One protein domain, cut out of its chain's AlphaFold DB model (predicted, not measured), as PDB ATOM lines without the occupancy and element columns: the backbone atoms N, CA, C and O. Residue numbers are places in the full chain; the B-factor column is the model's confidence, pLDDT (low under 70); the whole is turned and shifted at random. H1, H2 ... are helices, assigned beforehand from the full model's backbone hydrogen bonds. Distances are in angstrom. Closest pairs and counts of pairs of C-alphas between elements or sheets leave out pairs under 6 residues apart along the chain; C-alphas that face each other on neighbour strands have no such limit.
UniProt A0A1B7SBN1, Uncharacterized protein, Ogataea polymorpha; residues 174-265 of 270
ATOM      1  N   ASN A 174      12.059  -5.875  44.162       43.22
ATOM      2  CA  ASN A 174      11.882  -4.849  43.133       43.22
ATOM      3  C   ASN A 174      13.214  -4.391  42.512       43.22
ATOM      4  O   ASN A 174      13.268  -4.181  41.304       43.22
ATOM      5  N   ALA A 175      14.295  -4.268  43.287       45.66
ATOM      6  CA  ALA A 175      15.604  -3.820  42.806       45.66
ATOM      7  C   ALA A 175      16.362  -4.888  41.994       45.66
ATOM      8  O   ALA A 175      17.067  -4.533  41.059       45.66
ATOM      9  N   GLU A 176      16.192  -6.181  42.285       45.19
ATOM     10  CA  GLU A 176      16.700  -7.281  41.447       45.19
ATOM     11  C   GLU A 176      15.909  -7.387  40.141       45.19
ATOM     12  O   GLU A 176      16.495  -7.614  39.091       45.19
ATOM     13  N   ARG A 177      14.594  -7.121  40.156       49.31
ATOM     14  CA  ARG A 177      13.818  -6.970  38.912       49.31
ATOM     15  C   ARG A 177      14.308  -5.778  38.085       49.31
ATOM     16  O   ARG A 177      14.466  -5.913  36.878       49.31
ATOM     17  N   LEU A 178      14.597  -4.646  38.729       51.88
ATOM     18  CA  LEU A 178      15.153  -3.457  38.075       51.88
ATOM     19  C   LEU A 178      16.592  -3.672  37.580       51.88
ATOM     20  O   LEU A 178      16.927  -3.173  36.515       51.88
ATOM     21  N   SER A 179      17.442  -4.414  38.297       54.38
ATOM     22  CA  SER A 179      18.835  -4.666  37.896       54.38
ATOM     23  C   SER A 179      18.953  -5.716  36.789       54.38
ATOM     24  O   SER A 179      19.808  -5.575  35.912       54.38
ATOM     25  N   VAL A 180      18.073  -6.723  36.780       59.62
ATOM     26  CA  VAL A 180      17.919  -7.669  35.664       59.62
ATOM     27  C   VAL A 180      17.399  -6.938  34.421       59.62
ATOM     28  O   VAL A 180      17.939  -7.140  33.335       59.62
ATOM     29  N   ASP A 181      16.438  -6.020  34.572       68.12
ATOM     30  CA  ASP A 181      15.945  -5.173  33.473       68.12
ATOM     31  C   ASP A 181      17.029  -4.202  32.955       68.12
ATOM     32  O   ASP A 181      17.216  -4.044  31.748       68.12
ATOM     33  N   LEU A 182      17.824  -3.609  33.853       74.56
ATOM     34  CA  LEU A 182      18.935  -2.718  33.500       74.56
ATOM     35  C   LEU A 182      20.031  -3.451  32.720       74.56
ATOM     36  O   LEU A 182      20.482  -2.968  31.683       74.56
ATOM     37  N   ARG A 183      20.451  -4.631  33.192       78.00
ATOM     38  CA  ARG A 183      21.464  -5.455  32.515       78.00
ATOM     39  C   ARG A 183      20.975  -5.939  31.157       78.00
ATOM     40  O   ARG A 183      21.715  -5.816  30.187       78.00
ATOM     41  N   SER A 184      19.715  -6.360  31.059       81.62
ATOM     42  CA  SER A 184      19.113  -6.725  29.775       81.62
ATOM     43  C   SER A 184      19.112  -5.553  28.785       81.62
ATOM     44  O   SER A 184      19.365  -5.757  27.600       81.62
ATOM     45  N   LYS A 185      18.852  -4.320  29.242       82.12
ATOM     46  CA  LYS A 185      18.904  -3.118  28.389       82.12
ATOM     47  C   LYS A 185      20.327  -2.765  27.962       82.12
ATOM     48  O   LYS A 185      20.544  -2.420  26.803       82.12
ATOM     49  N   ILE A 186      21.299  -2.884  28.868       84.62
ATOM     50  CA  ILE A 186      22.722  -2.710  28.547       84.62
ATOM     51  C   ILE A 186      23.142  -3.711  27.470       84.62
ATOM     52  O   ILE A 186      23.731  -3.314  26.471       84.62
ATOM     53  N   GLU A 187      22.815  -4.989  27.649       84.44
ATOM     54  CA  GLU A 187      23.147  -6.052  26.699       84.44
ATOM     55  C   GLU A 187      22.506  -5.816  25.329       84.44
ATOM     56  O   GLU A 187      23.178  -5.973  24.315       84.44
ATOM     57  N   GLN A 188      21.252  -5.355  25.271       83.56
ATOM     58  CA  GLN A 188      20.608  -4.985  24.004       83.56
ATOM     59  C   GLN A 188      21.346  -3.846  23.290       83.56
ATOM     60  O   GLN A 188      21.663  -3.967  22.106       83.56
ATOM     61  N   ILE A 189      21.657  -2.756  24.000       83.69
ATOM     62  CA  ILE A 189      22.370  -1.607  23.422       83.69
ATOM     63  C   ILE A 189      23.767  -2.031  22.964       83.69
ATOM     64  O   ILE A 189      24.176  -1.715  21.848       83.69
ATOM     65  N   ILE A 190      24.492  -2.782  23.793       84.88
ATOM     66  CA  ILE A 190      25.836  -3.268  23.476       84.88
ATOM     67  C   ILE A 190      25.810  -4.251  22.312       84.88
ATOM     68  O   ILE A 190      26.693  -4.175  21.465       84.88
ATOM     69  N   GLY A 191      24.798  -5.111  22.217       81.88
ATOM     70  CA  GLY A 191      24.605  -6.007  21.082       81.88
ATOM     71  C   GLY A 191      24.471  -5.245  19.767       81.88
ATOM     72  O   GLY A 191      25.156  -5.579  18.802       81.88
ATOM     73  N   ILE A 192      23.672  -4.172  19.745       83.00
ATOM     74  CA  ILE A 192      23.516  -3.321  18.554       83.00
ATOM     75  C   ILE A 192      24.835  -2.616  18.214       83.00
ATOM     76  O   ILE A 192      25.299  -2.694  17.077       83.00
ATOM     77  N   CYS A 193      25.482  -1.987  19.202       81.75
ATOM     78  CA  CYS A 193      26.763  -1.303  18.999       81.75
ATOM     79  C   CYS A 193      27.856  -2.265  18.509       81.75
ATOM     80  O   CYS A 193      28.668  -1.921  17.655       81.75
ATOM     81  N   ALA A 194      27.902  -3.477  19.062       81.00
ATOM     82  CA  ALA A 194      28.898  -4.472  18.704       81.00
ATOM     83  C   ALA A 194      28.693  -4.967  17.267       81.00
ATOM     84  O   ALA A 194      29.685  -5.142  16.569       81.00
ATOM     85  N   VAL A 195      27.449  -5.141  16.803       80.00
ATOM     86  CA  VAL A 195      27.157  -5.492  15.401       80.00
ATOM     87  C   VAL A 195      27.623  -4.385  14.454       80.00
ATOM     88  O   VAL A 195      28.279  -4.679  13.458       80.00
ATOM     89  N   GLU A 196      27.368  -3.118  14.792       79.75
ATOM     90  CA  GLU A 196      27.807  -1.970  13.986       79.75
ATOM     91  C   GLU A 196      29.341  -1.858  13.903       79.75
ATOM     92  O   GLU A 196      29.892  -1.530  12.854       79.75
ATOM     93  N   ILE A 197      30.051  -2.136  15.003       78.31
ATOM     94  CA  ILE A 197      31.510  -1.960  15.081       78.31
ATOM     95  C   ILE A 197      32.282  -3.175  14.562       78.31
ATOM     96  O   ILE A 197      33.324  -3.011  13.929       78.31
ATOM     97  N   LEU A 198      31.830  -4.381  14.906       77.50
ATOM     98  CA  LEU A 198      32.561  -5.630  14.680       77.50
ATOM     99  C   LEU A 198      32.049  -6.400  13.462       77.50
ATOM    100  O   LEU A 198      32.736  -7.311  13.006       77.50
ATOM    101  N   GLY A 199      30.877  -6.046  12.936       73.94
ATOM    102  CA  GLY A 199      30.187  -6.803  11.899       73.94
ATOM    103  C   GLY A 199      29.385  -7.972  12.473       73.94
ATOM    104  O   GLY A 199      29.777  -8.616  13.451       73.94
ATOM    105  N   GLU A 200      28.243  -8.246  11.847       69.12
ATOM    106  CA  GLU A 200      27.307  -9.297  12.259       69.12
ATOM    107  C   GLU A 200      27.963 -10.692  12.220       69.12
ATOM    108  O   GLU A 200      27.840 -11.460  13.177       69.12
ATOM    109  N   ASP A 201      28.790 -10.952  11.205       66.31
ATOM    110  CA  ASP A 201      29.510 -12.218  10.993       66.31
ATOM    111  C   ASP A 201      30.533 -12.544  12.098       66.31
ATOM    112  O   ASP A 201      30.821 -13.705  12.389       66.31
ATOM    113  N   THR A 202      31.082 -11.526  12.763       64.25
ATOM    114  CA  THR A 202      32.084 -11.701  13.830       64.25
ATOM    115  C   THR A 202      31.424 -12.132  15.147       64.25
ATOM    116  O   THR A 202      31.983 -12.877  15.968       64.25
ATOM    117  N   LEU A 203      30.185 -11.687  15.360       60.69
ATOM    118  CA  LEU A 203      29.402 -12.004  16.550       60.69
ATOM    119  C   LEU A 203      28.616 -13.303  16.366       60.69
ATOM    120  O   LEU A 203      28.608 -14.137  17.278       60.69
ATOM    121  N   ILE A 204      28.056 -13.534  15.181       58.69
ATOM    122  CA  ILE A 204      27.348 -14.761  14.823       58.69
ATOM    123  C   ILE A 204      28.361 -15.768  14.267       58.69
ATOM    124  O   ILE A 204      28.620 -15.833  13.075       58.69
ATOM    125  N   SER A 205      28.930 -16.616  15.131       51.34
ATOM    126  CA  SER A 205      29.503 -17.865  14.608       51.34
ATOM    127  C   SER A 205      28.359 -18.704  14.038       51.34
ATOM    128  O   SER A 205      27.292 -18.697  14.647       51.34
ATOM    129  N   ASN A 206      28.593 -19.457  12.958       45.16
ATOM    130  CA  ASN A 206      27.647 -20.295  12.189       45.16
ATOM    131  C   ASN A 206      26.718 -21.274  12.965       45.16
ATOM    132  O   ASN A 206      26.054 -22.096  12.345       45.16
ATOM    133  N   ASN A 207      26.624 -21.208  14.293       40.66
ATOM    134  CA  ASN A 207      25.677 -21.935  15.124       40.66
ATOM    135  C   ASN A 207      24.952 -21.001  16.106       40.66
ATOM    136  O   ASN A 207      25.557 -20.489  17.042       40.66
ATOM    137  N   THR A 208      23.625 -20.910  15.953       49.62
ATOM    138  CA  THR A 208      22.602 -20.571  16.970       49.62
ATOM    139  C   THR A 208      22.736 -19.245  17.742       49.62
ATOM    140  O   THR A 208      23.730 -18.977  18.409       49.62
ATOM    141  N   GLY A 209      21.649 -18.460  17.796       53.03
ATOM    142  CA  GLY A 209      21.559 -17.176  18.523       53.03
ATOM    143  C   GLY A 209      21.940 -17.198  20.017       53.03
ATOM    144  O   GLY A 209      22.136 -16.144  20.617       53.03
ATOM    145  N   CYS A 210      22.125 -18.378  20.616       52.69
ATOM    146  CA  CYS A 210      22.665 -18.547  21.964       52.69
ATOM    147  C   CYS A 210      24.138 -18.089  22.079       52.69
ATOM    148  O   CYS A 210      24.507 -17.460  23.069       52.69
ATOM    149  N   ILE A 211      24.973 -18.305  21.050       59.34
ATOM    150  CA  ILE A 211      26.387 -17.877  21.070       59.34
ATOM    151  C   ILE A 211      26.503 -16.348  20.987       59.34
ATOM    152  O   ILE A 211      27.351 -15.753  21.655       59.34
ATOM    153  N   TYR A 212      25.613 -15.711  20.224       67.25
ATOM    154  CA  TYR A 212      25.516 -14.253  20.143       67.25
ATOM    155  C   TYR A 212      25.241 -13.640  21.525       67.25
ATOM    156  O   TYR A 212      26.000 -12.787  21.982       67.25
ATOM    157  N   LEU A 213      24.225 -14.148  22.231       68.00
ATOM    158  CA  LEU A 213      23.868 -13.691  23.579       68.00
ATOM    159  C   LEU A 213      25.029 -13.848  24.572       68.00
ATOM    160  O   LEU A 213      25.327 -12.917  25.315       68.00
ATOM    161  N   HIS A 214      25.748 -14.975  24.543       74.94
ATOM    162  CA  HIS A 214      26.899 -15.192  25.426       74.94
ATOM    163  C   HIS A 214      28.077 -14.253  25.142       74.94
ATOM    164  O   HIS A 214      28.719 -13.777  26.083       74.94
ATOM    165  N   LYS A 215      28.369 -13.962  23.868       77.50
ATOM    166  CA  LYS A 215      29.422 -13.005  23.492       77.50
ATOM    167  C   LYS A 215      29.058 -11.588  23.915       77.50
ATOM    168  O   LYS A 215      29.901 -10.903  24.486       77.50
ATOM    169  N   VAL A 216      27.811 -11.173  23.686       79.19
ATOM    170  CA  VAL A 216      27.311  -9.850  24.085       79.19
ATOM    171  C   VAL A 216      27.332  -9.697  25.604       79.19
ATOM    172  O   VAL A 216      27.880  -8.712  26.089       79.19
ATOM    173  N   HIS A 217      26.856 -10.700  26.347       83.06
ATOM    174  CA  HIS A 217      26.914 -10.722  27.809       83.06
ATOM    175  C   HIS A 217      28.356 -10.643  28.337       83.06
ATOM    176  O   HIS A 217      28.680  -9.841  29.212       83.06
ATOM    177  N   SER A 218      29.267 -11.440  27.772       82.31
ATOM    178  CA  SER A 218      30.683 -11.415  28.170       82.31
ATOM    179  C   SER A 218      31.323 -10.054  27.889       82.31
ATOM    180  O   SER A 218      32.124  -9.559  28.683       82.31
ATOM    181  N   LEU A 219      30.947  -9.432  26.771       81.38
ATOM    182  CA  LEU A 219      31.439  -8.125  26.362       81.38
ATOM    183  C   LEU A 219      30.898  -7.011  27.268       81.38
ATOM    184  O   LEU A 219      31.682  -6.175  27.715       81.38
ATOM    185  N   SER A 220      29.608  -7.026  27.618       84.06
ATOM    186  CA  SER A 220      29.032  -6.071  28.572       84.06
ATOM    187  C   SER A 220      29.644  -6.214  29.965       84.06
ATOM    188  O   SER A 220      30.028  -5.205  30.558       84.06
ATOM    189  N   GLU A 221      29.829  -7.441  30.463       85.19
ATOM    190  CA  GLU A 221      30.450  -7.674  31.774       85.19
ATOM    191  C   GLU A 221      31.909  -7.226  31.804       85.19
ATOM    192  O   GLU A 221      32.343  -6.585  32.765       85.19
ATOM    193  N   HIS A 222      32.669  -7.513  30.745       83.44
ATOM    194  CA  HIS A 222      34.047  -7.054  30.649       83.44
ATOM    195  C   HIS A 222      34.122  -5.523  30.640       83.44
ATOM    196  O   HIS A 222      34.925  -4.951  31.380       83.44
ATOM    197  N   ILE A 223      33.253  -4.847  29.876       79.25
ATOM    198  CA  ILE A 223      33.246  -3.382  29.820       79.25
ATOM    199  C   ILE A 223      32.939  -2.781  31.194       79.25
ATOM    200  O   ILE A 223      33.676  -1.917  31.678       79.25
ATOM    201  N   ILE A 224      31.880  -3.267  31.843       78.69
ATOM    202  CA  ILE A 224      31.441  -2.802  33.161       78.69
ATOM    203  C   ILE A 224      32.541  -3.005  34.206       78.69
ATOM    204  O   ILE A 224      32.823  -2.114  35.013       78.69
ATOM    205  N   LYS A 225      33.181  -4.176  34.194       76.88
ATOM    206  CA  LYS A 225      34.207  -4.530  35.171       76.88
ATOM    207  C   LYS A 225      35.497  -3.746  34.960       76.88
ATOM    208  O   LYS A 225      36.066  -3.256  35.932       76.88
ATOM    209  N   PHE A 226      35.951  -3.630  33.715       75.12
ATOM    210  CA  PHE A 226      37.275  -3.100  33.399       75.12
ATOM    211  C   PHE A 226      37.293  -1.577  33.234       75.12
ATOM    212  O   PHE A 226      38.186  -0.919  33.761       75.12
ATOM    213  N   PHE A 227      36.300  -0.996  32.555       70.00
ATOM    214  CA  PHE A 227      36.274   0.449  32.281       70.00
ATOM    215  C   PHE A 227      35.426   1.243  33.269       70.00
ATOM    216  O   PHE A 227      35.634   2.445  33.423       70.00
ATOM    217  N   TRP A 228      34.486   0.585  33.949       75.38
ATOM    218  CA  TRP A 228      33.527   1.249  34.833       75.38
ATOM    219  C   TRP A 228      33.620   0.792  36.289       75.38
ATOM    220  O   TRP A 228      32.808   1.215  37.110       75.38
ATOM    221  N   SER A 229      34.615  -0.028  36.648       76.19
ATOM    222  CA  SER A 229      34.867  -0.482  38.025       76.19
ATOM    223  C   SER A 229      33.618  -1.061  38.706       76.19
ATOM    224  O   SER A 229      33.330  -0.746  39.862       76.19
ATOM    225  N   ASN A 230      32.848  -1.871  37.972       72.50
ATOM    226  CA  ASN A 230      31.563  -2.446  38.387       72.50
ATOM    227  C   ASN A 230      30.435  -1.428  38.666       72.50
ATOM    228  O   ASN A 230      29.416  -1.784  39.260       72.50
ATOM    229  N   ARG A 231      30.553  -0.169  38.221       73.88
ATOM    230  CA  ARG A 231      29.501   0.857  38.363       73.88
ATOM    231  C   ARG A 231      28.460   0.761  37.241       73.88
ATOM    232  O   ARG A 231      28.432   1.599  36.340       73.88
ATOM    233  N   VAL A 232      27.585  -0.244  37.321       77.94
ATOM    234  CA  VAL A 232      26.550  -0.545  36.307       77.94
ATOM    235  C   VAL A 232      25.649   0.662  36.009       77.94
ATOM    236  O   VAL A 232      25.477   1.012  34.848       77.94
ATOM    237  N   ASP A 233      25.150   1.367  37.030       75.94
ATOM    238  CA  ASP A 233      24.250   2.519  36.836       75.94
ATOM    239  C   ASP A 233      24.929   3.695  36.122       75.94
ATOM    240  O   ASP A 233      24.301   4.436  35.368       75.94
ATOM    241  N   SER A 234      26.229   3.883  36.368       76.19
ATOM    242  CA  SER A 234      27.012   4.947  35.728       76.19
ATOM    243  C   SER A 234      27.257   4.624  34.259       76.19
ATOM    244  O   SER A 234      27.143   5.506  33.409       76.19
ATOM    245  N   PHE A 235      27.536   3.353  33.964       82.06
ATOM    246  CA  PHE A 235      27.659   2.874  32.597       82.06
ATOM    247  C   PHE A 235      26.330   2.962  31.843       82.06
ATOM    248  O   PHE A 235      26.300   3.443  30.715       82.06
ATOM    249  N   PHE A 236      25.218   2.582  32.477       82.94
ATOM    250  CA  PHE A 236      23.896   2.682  31.870       82.94
ATOM    251  C   PHE A 236      23.516   4.129  31.540       82.94
ATOM    252  O   PHE A 236      23.147   4.413  30.406       82.94
ATOM    253  N   LYS A 237      23.701   5.070  32.476       81.38
ATOM    254  CA  LYS A 237      23.470   6.505  32.216       81.38
ATOM    255  C   LYS A 237      24.345   7.037  31.082       81.38
ATOM    256  O   LYS A 237      23.902   7.875  30.298       81.38
ATOM    257  N   PHE A 238      25.586   6.557  30.991       81.38
ATOM    258  CA  PHE A 238      26.468   6.874  29.874       81.38
ATOM    259  C   PHE A 238      25.917   6.326  28.553       81.38
ATOM    260  O   PHE A 238      25.864   7.082  27.587       81.38
ATOM    261  N   LEU A 239      25.459   5.071  28.515       81.19
ATOM    262  CA  LEU A 239      24.817   4.492  27.334       81.19
ATOM    263  C   LEU A 239      23.566   5.279  26.938       81.19
ATOM    264  O   LEU A 239      23.489   5.713  25.799       81.19
ATOM    265  N   GLU A 240      22.645   5.564  27.859       80.56
ATOM    266  CA  GLU A 240      21.435   6.349  27.559       80.56
ATOM    267  C   GLU A 240      21.751   7.746  27.008       80.56
ATOM    268  O   GLU A 240      21.073   8.239  26.110       80.56
ATOM    269  N   SER A 241      22.801   8.388  27.524       76.88
ATOM    270  CA  SER A 241      23.176   9.744  27.105       76.88
ATOM    271  C   SER A 241      23.898   9.780  25.755       76.88
ATOM    272  O   SER A 241      23.896  10.818  25.092       76.88
ATOM    273  N   ASN A 242      24.536   8.675  25.354       71.19
ATOM    274  CA  ASN A 242      25.467   8.635  24.221       71.19
ATOM    275  C   ASN A 242      25.074   7.651  23.110       71.19
ATOM    276  O   ASN A 242      25.688   7.668  22.045       71.19
ATOM    277  N   TYR A 243      24.067   6.811  23.332       72.88
ATOM    278  CA  TYR A 243      23.495   5.933  22.324       72.88
ATOM    279  C   TYR A 243      22.220   6.568  21.764       72.88
ATOM    280  O   TYR A 243      21.179   6.607  22.419       72.88
ATOM    281  N   LYS A 244      22.298   7.069  20.530       76.44
ATOM    282  CA  LYS A 244      21.134   7.484  19.741       76.44
ATOM    283  C   LYS A 244      21.210   6.787  18.395       76.44
ATOM    284  O   LYS A 244      22.247   6.841  17.747       76.44
ATOM    285  N   LYS A 245      20.105   6.163  17.984       63.47
ATOM    286  CA  LYS A 245      20.030   5.273  16.813       63.47
ATOM    287  C   LYS A 245      20.503   5.918  15.498       63.47
ATOM    288  O   LYS A 245      20.958   5.204  14.617       63.47
ATOM    289  N   ASP A 246      20.450   7.248  15.412       68.69
ATOM    290  CA  ASP A 246      20.793   8.031  14.217       68.69
ATOM    291  C   ASP A 246      22.070   8.887  14.381       68.69
ATOM    292  O   ASP A 246      22.319   9.791  13.583       68.69
ATOM    293  N   GLN A 247      22.871   8.668  15.434       70.62
ATOM    294  CA  GLN A 247      24.115   9.413  15.675       70.62
ATOM    295  C   GLN A 247      25.340   8.497  15.668       70.62
ATOM    296  O   GLN A 247      25.246   7.349  16.101       70.62
ATOM    297  N   PRO A 248      26.509   9.002  15.220       67.19
ATOM    298  CA  PRO A 248      27.738   8.226  15.254       67.19
ATOM    299  C   PRO A 248      28.065   7.823  16.691       67.19
ATOM    300  O   PRO A 248      28.020   8.647  17.609       67.19
ATOM    301  N   LEU A 249      28.417   6.550  16.870       73.31
ATOM    302  CA  LEU A 249      28.703   5.998  18.182       73.31
ATOM    303  C   LEU A 249      29.826   6.768  18.887       73.31
ATOM    304  O   LEU A 249      30.871   7.062  18.299       73.31
ATOM    305  N   HIS A 250      29.634   7.044  20.177       76.00
ATOM    306  CA  HIS A 250      30.612   7.777  20.970       76.00
ATOM    307  C   HIS A 250      32.000   7.089  20.927       76.00
ATOM    308  O   HIS A 250      32.095   5.895  21.238       76.00
ATOM    309  N   PRO A 251      33.100   7.814  20.626       73.31
ATOM    310  CA  PRO A 251      34.431   7.223  20.433       73.31
ATOM    311  C   PRO A 251      34.915   6.381  21.615       73.31
ATOM    312  O   PRO A 251      35.510   5.324  21.431       73.31
ATOM    313  N   LEU A 252      34.610   6.817  22.841       73.75
ATOM    314  CA  LEU A 252      34.935   6.059  24.052       73.75
ATOM    315  C   LEU A 252      34.228   4.697  24.091       73.75
ATOM    316  O   LEU A 252      34.867   3.700  24.411       73.75
ATOM    317  N   LEU A 253      32.942   4.642  23.734       76.94
ATOM    318  CA  LEU A 253      32.179   3.394  23.717       76.94
ATOM    319  C   LEU A 253      32.729   2.448  22.645       76.94
ATOM    320  O   LEU A 253      32.929   1.265  22.908       76.94
ATOM    321  N   ARG A 254      33.074   2.992  21.472       76.88
ATOM    322  CA  ARG A 254      33.723   2.239  20.393       76.88
ATOM    323  C   ARG A 254      35.042   1.615  20.842       76.88
ATOM    324  O   ARG A 254      35.240   0.417  20.660       76.88
ATOM    325  N   THR A 255      35.917   2.395  21.473       78.19
ATOM    326  CA  THR A 255      37.199   1.898  21.992       78.19
ATOM    327  C   THR A 255      36.999   0.822  23.059       78.19
ATOM    328  O   THR A 255      37.673  -0.205  23.014       78.19
ATOM    329  N   GLN A 256      36.047   1.010  23.979       82.50
ATOM    330  CA  GLN A 256      35.737   0.029  25.026       82.50
ATOM    331  C   GLN A 256      35.237  -1.299  24.443       82.50
ATOM    332  O   GLN A 256      35.661  -2.361  24.901       82.50
ATOM    333  N   ILE A 257      34.387  -1.253  23.412       82.81
ATOM    334  CA  ILE A 257      33.883  -2.443  22.714       82.81
ATOM    335  C   ILE A 257      35.017  -3.167  21.984       82.81
ATOM    336  O   ILE A 257      35.177  -4.369  22.174       82.81
ATOM    337  N   VAL A 258      35.849  -2.455  21.218       77.94
ATOM    338  CA  VAL A 258      36.964  -3.064  20.469       77.94
ATOM    339  C   VAL A 258      38.002  -3.679  21.409       77.94
ATOM    340  O   VAL A 258      38.387  -4.831  21.226       77.94
ATOM    341  N   GLN A 259      38.420  -2.956  22.452       76.06
ATOM    342  CA  GLN A 259      39.393  -3.468  23.422       76.06
ATOM    343  C   GLN A 259      38.852  -4.679  24.186       76.06
ATOM    344  O   GLN A 259      39.585  -5.642  24.409       76.06
ATOM    345  N   SER A 260      37.564  -4.668  24.540       78.00
ATOM    346  CA  SER A 260      36.919  -5.818  25.182       78.00
ATOM    347  C   SER A 260      36.810  -7.007  24.233       78.00
ATOM    348  O   SER A 260      37.095  -8.130  24.632       78.00
ATOM    349  N   ALA A 261      36.467  -6.777  22.967       74.88
ATOM    350  CA  ALA A 261      36.383  -7.829  21.962       74.88
ATOM    351  C   ALA A 261      37.752  -8.471  21.674       74.88
ATOM    352  O   ALA A 261      37.839  -9.694  21.572       74.88
ATOM    353  N   MET A 262      38.825  -7.676  21.617       73.88
ATOM    354  CA  MET A 262      40.202  -8.176  21.487       73.88
ATOM    355  C   MET A 262      40.665  -8.942  22.732       73.88
ATOM    356  O   MET A 262      41.345  -9.960  22.614       73.88
ATOM    357  N   TYR A 263      40.307  -8.467  23.931       76.88
ATOM    358  CA  TYR A 263      40.629  -9.157  25.183       76.88
ATOM    359  C   TYR A 263      39.936 -10.521  25.269       76.88
ATOM    360  O   TYR A 263      40.565 -11.514  25.623       76.88
ATOM    361  N   LEU A 264      38.655 -10.571  24.897       75.38
ATOM    362  CA  LEU A 264      37.832 -11.779  24.926       75.38
ATOM    363  C   LEU A 264      38.096 -12.729  23.746       75.38
ATOM    364  O   LEU A 264      37.464 -13.779  23.667       75.38
ATOM    365  N   GLY A 265      38.996 -12.376  22.820       71.50
ATOM    366  CA  GLY A 265      39.300 -13.186  21.637       71.50
ATOM    367  C   GLY A 265      38.151 -13.267  20.624       71.50
ATOM    368  O   GLY A 265      38.125 -14.179  19.804       71.50
TER     369      GLY A 265
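AT A GLANCE: This is residues 174 to 265 of the 270 residues of an uncharacterized protein of Ogataea polymorpha (UniProt A0A1B7SBN1). One long helix, H1, forms a backbone with three shorter helices set crosswise along one side of it: H4 by residues 182 to 189, H3 by residues 186 to 194 and H5 by residues 193 to 198. H3 also packs on H5, the four-residue H2 makes the turn after H1, and residues 205 to 210, of which 209 and 210 belong to H3, stick out. The 92 printed residues hold five named helices, H1 to H5 in chain order, and no named strand: all helix. The whole is compact, with a radius of gyration of the C-alphas of 12.8 A, and spans 38 by 28 by 26 A.

IN THESE COORDINATES: H1, residues 174 to 198, begins with C-alpha 174 at (11.882, -4.849, 43.133) and is 35.2 A long. H2 is residues 200 to 203, 5.5 A. H3, residues 209 to 227, measures 26.8 A. H4, residues 232 to 242, measures 15.2 A. H5, residues 251 to 263, measures 18.1 A and ends with C-alpha 263 at (40.629, -9.157, 25.183).

HOW THE PARTS SIT: H1 is the hub. It touches H3 about perpendicular, at 78 degrees; the closest C-alphas, of Gly 191 and Val 216, are 5.6 A apart. It touches H4 at a steep tilt of 48 degrees, the same way, closest at the C-alphas of Ile 186 and Phe 236, 6.4 A. It touches H5 about perpendicular, at 88 degrees, closest at the C-alphas of Ala 194 and Ile 257, 6.7 A. H3 touches H5, opposite ways at a steep tilt of 67 degrees, only just short of perpendicular; the closest C-alphas, of Leu 219 and Ser 260, are 6.1 A apart. H2 is close to H3 but not clearly touching, at 5.8 A between the C-alphas of Leu 203 and Tyr 212. H2 is apart from H4 and H5. Every O i to N i+4 pair is within hydrogen-bond range in H1, H3, H4 and H5; H2 is too short for one.

THE WHOLE: The C-alphas farthest apart, of Asn 174 and Asn 206, are 38.0 A from each other. The printed part has no cut. No link is long. Mean pLDDT of the printed part is 72.5; residues 174 to 181, 200 to 213, 245 to 246 and 248 are under 70.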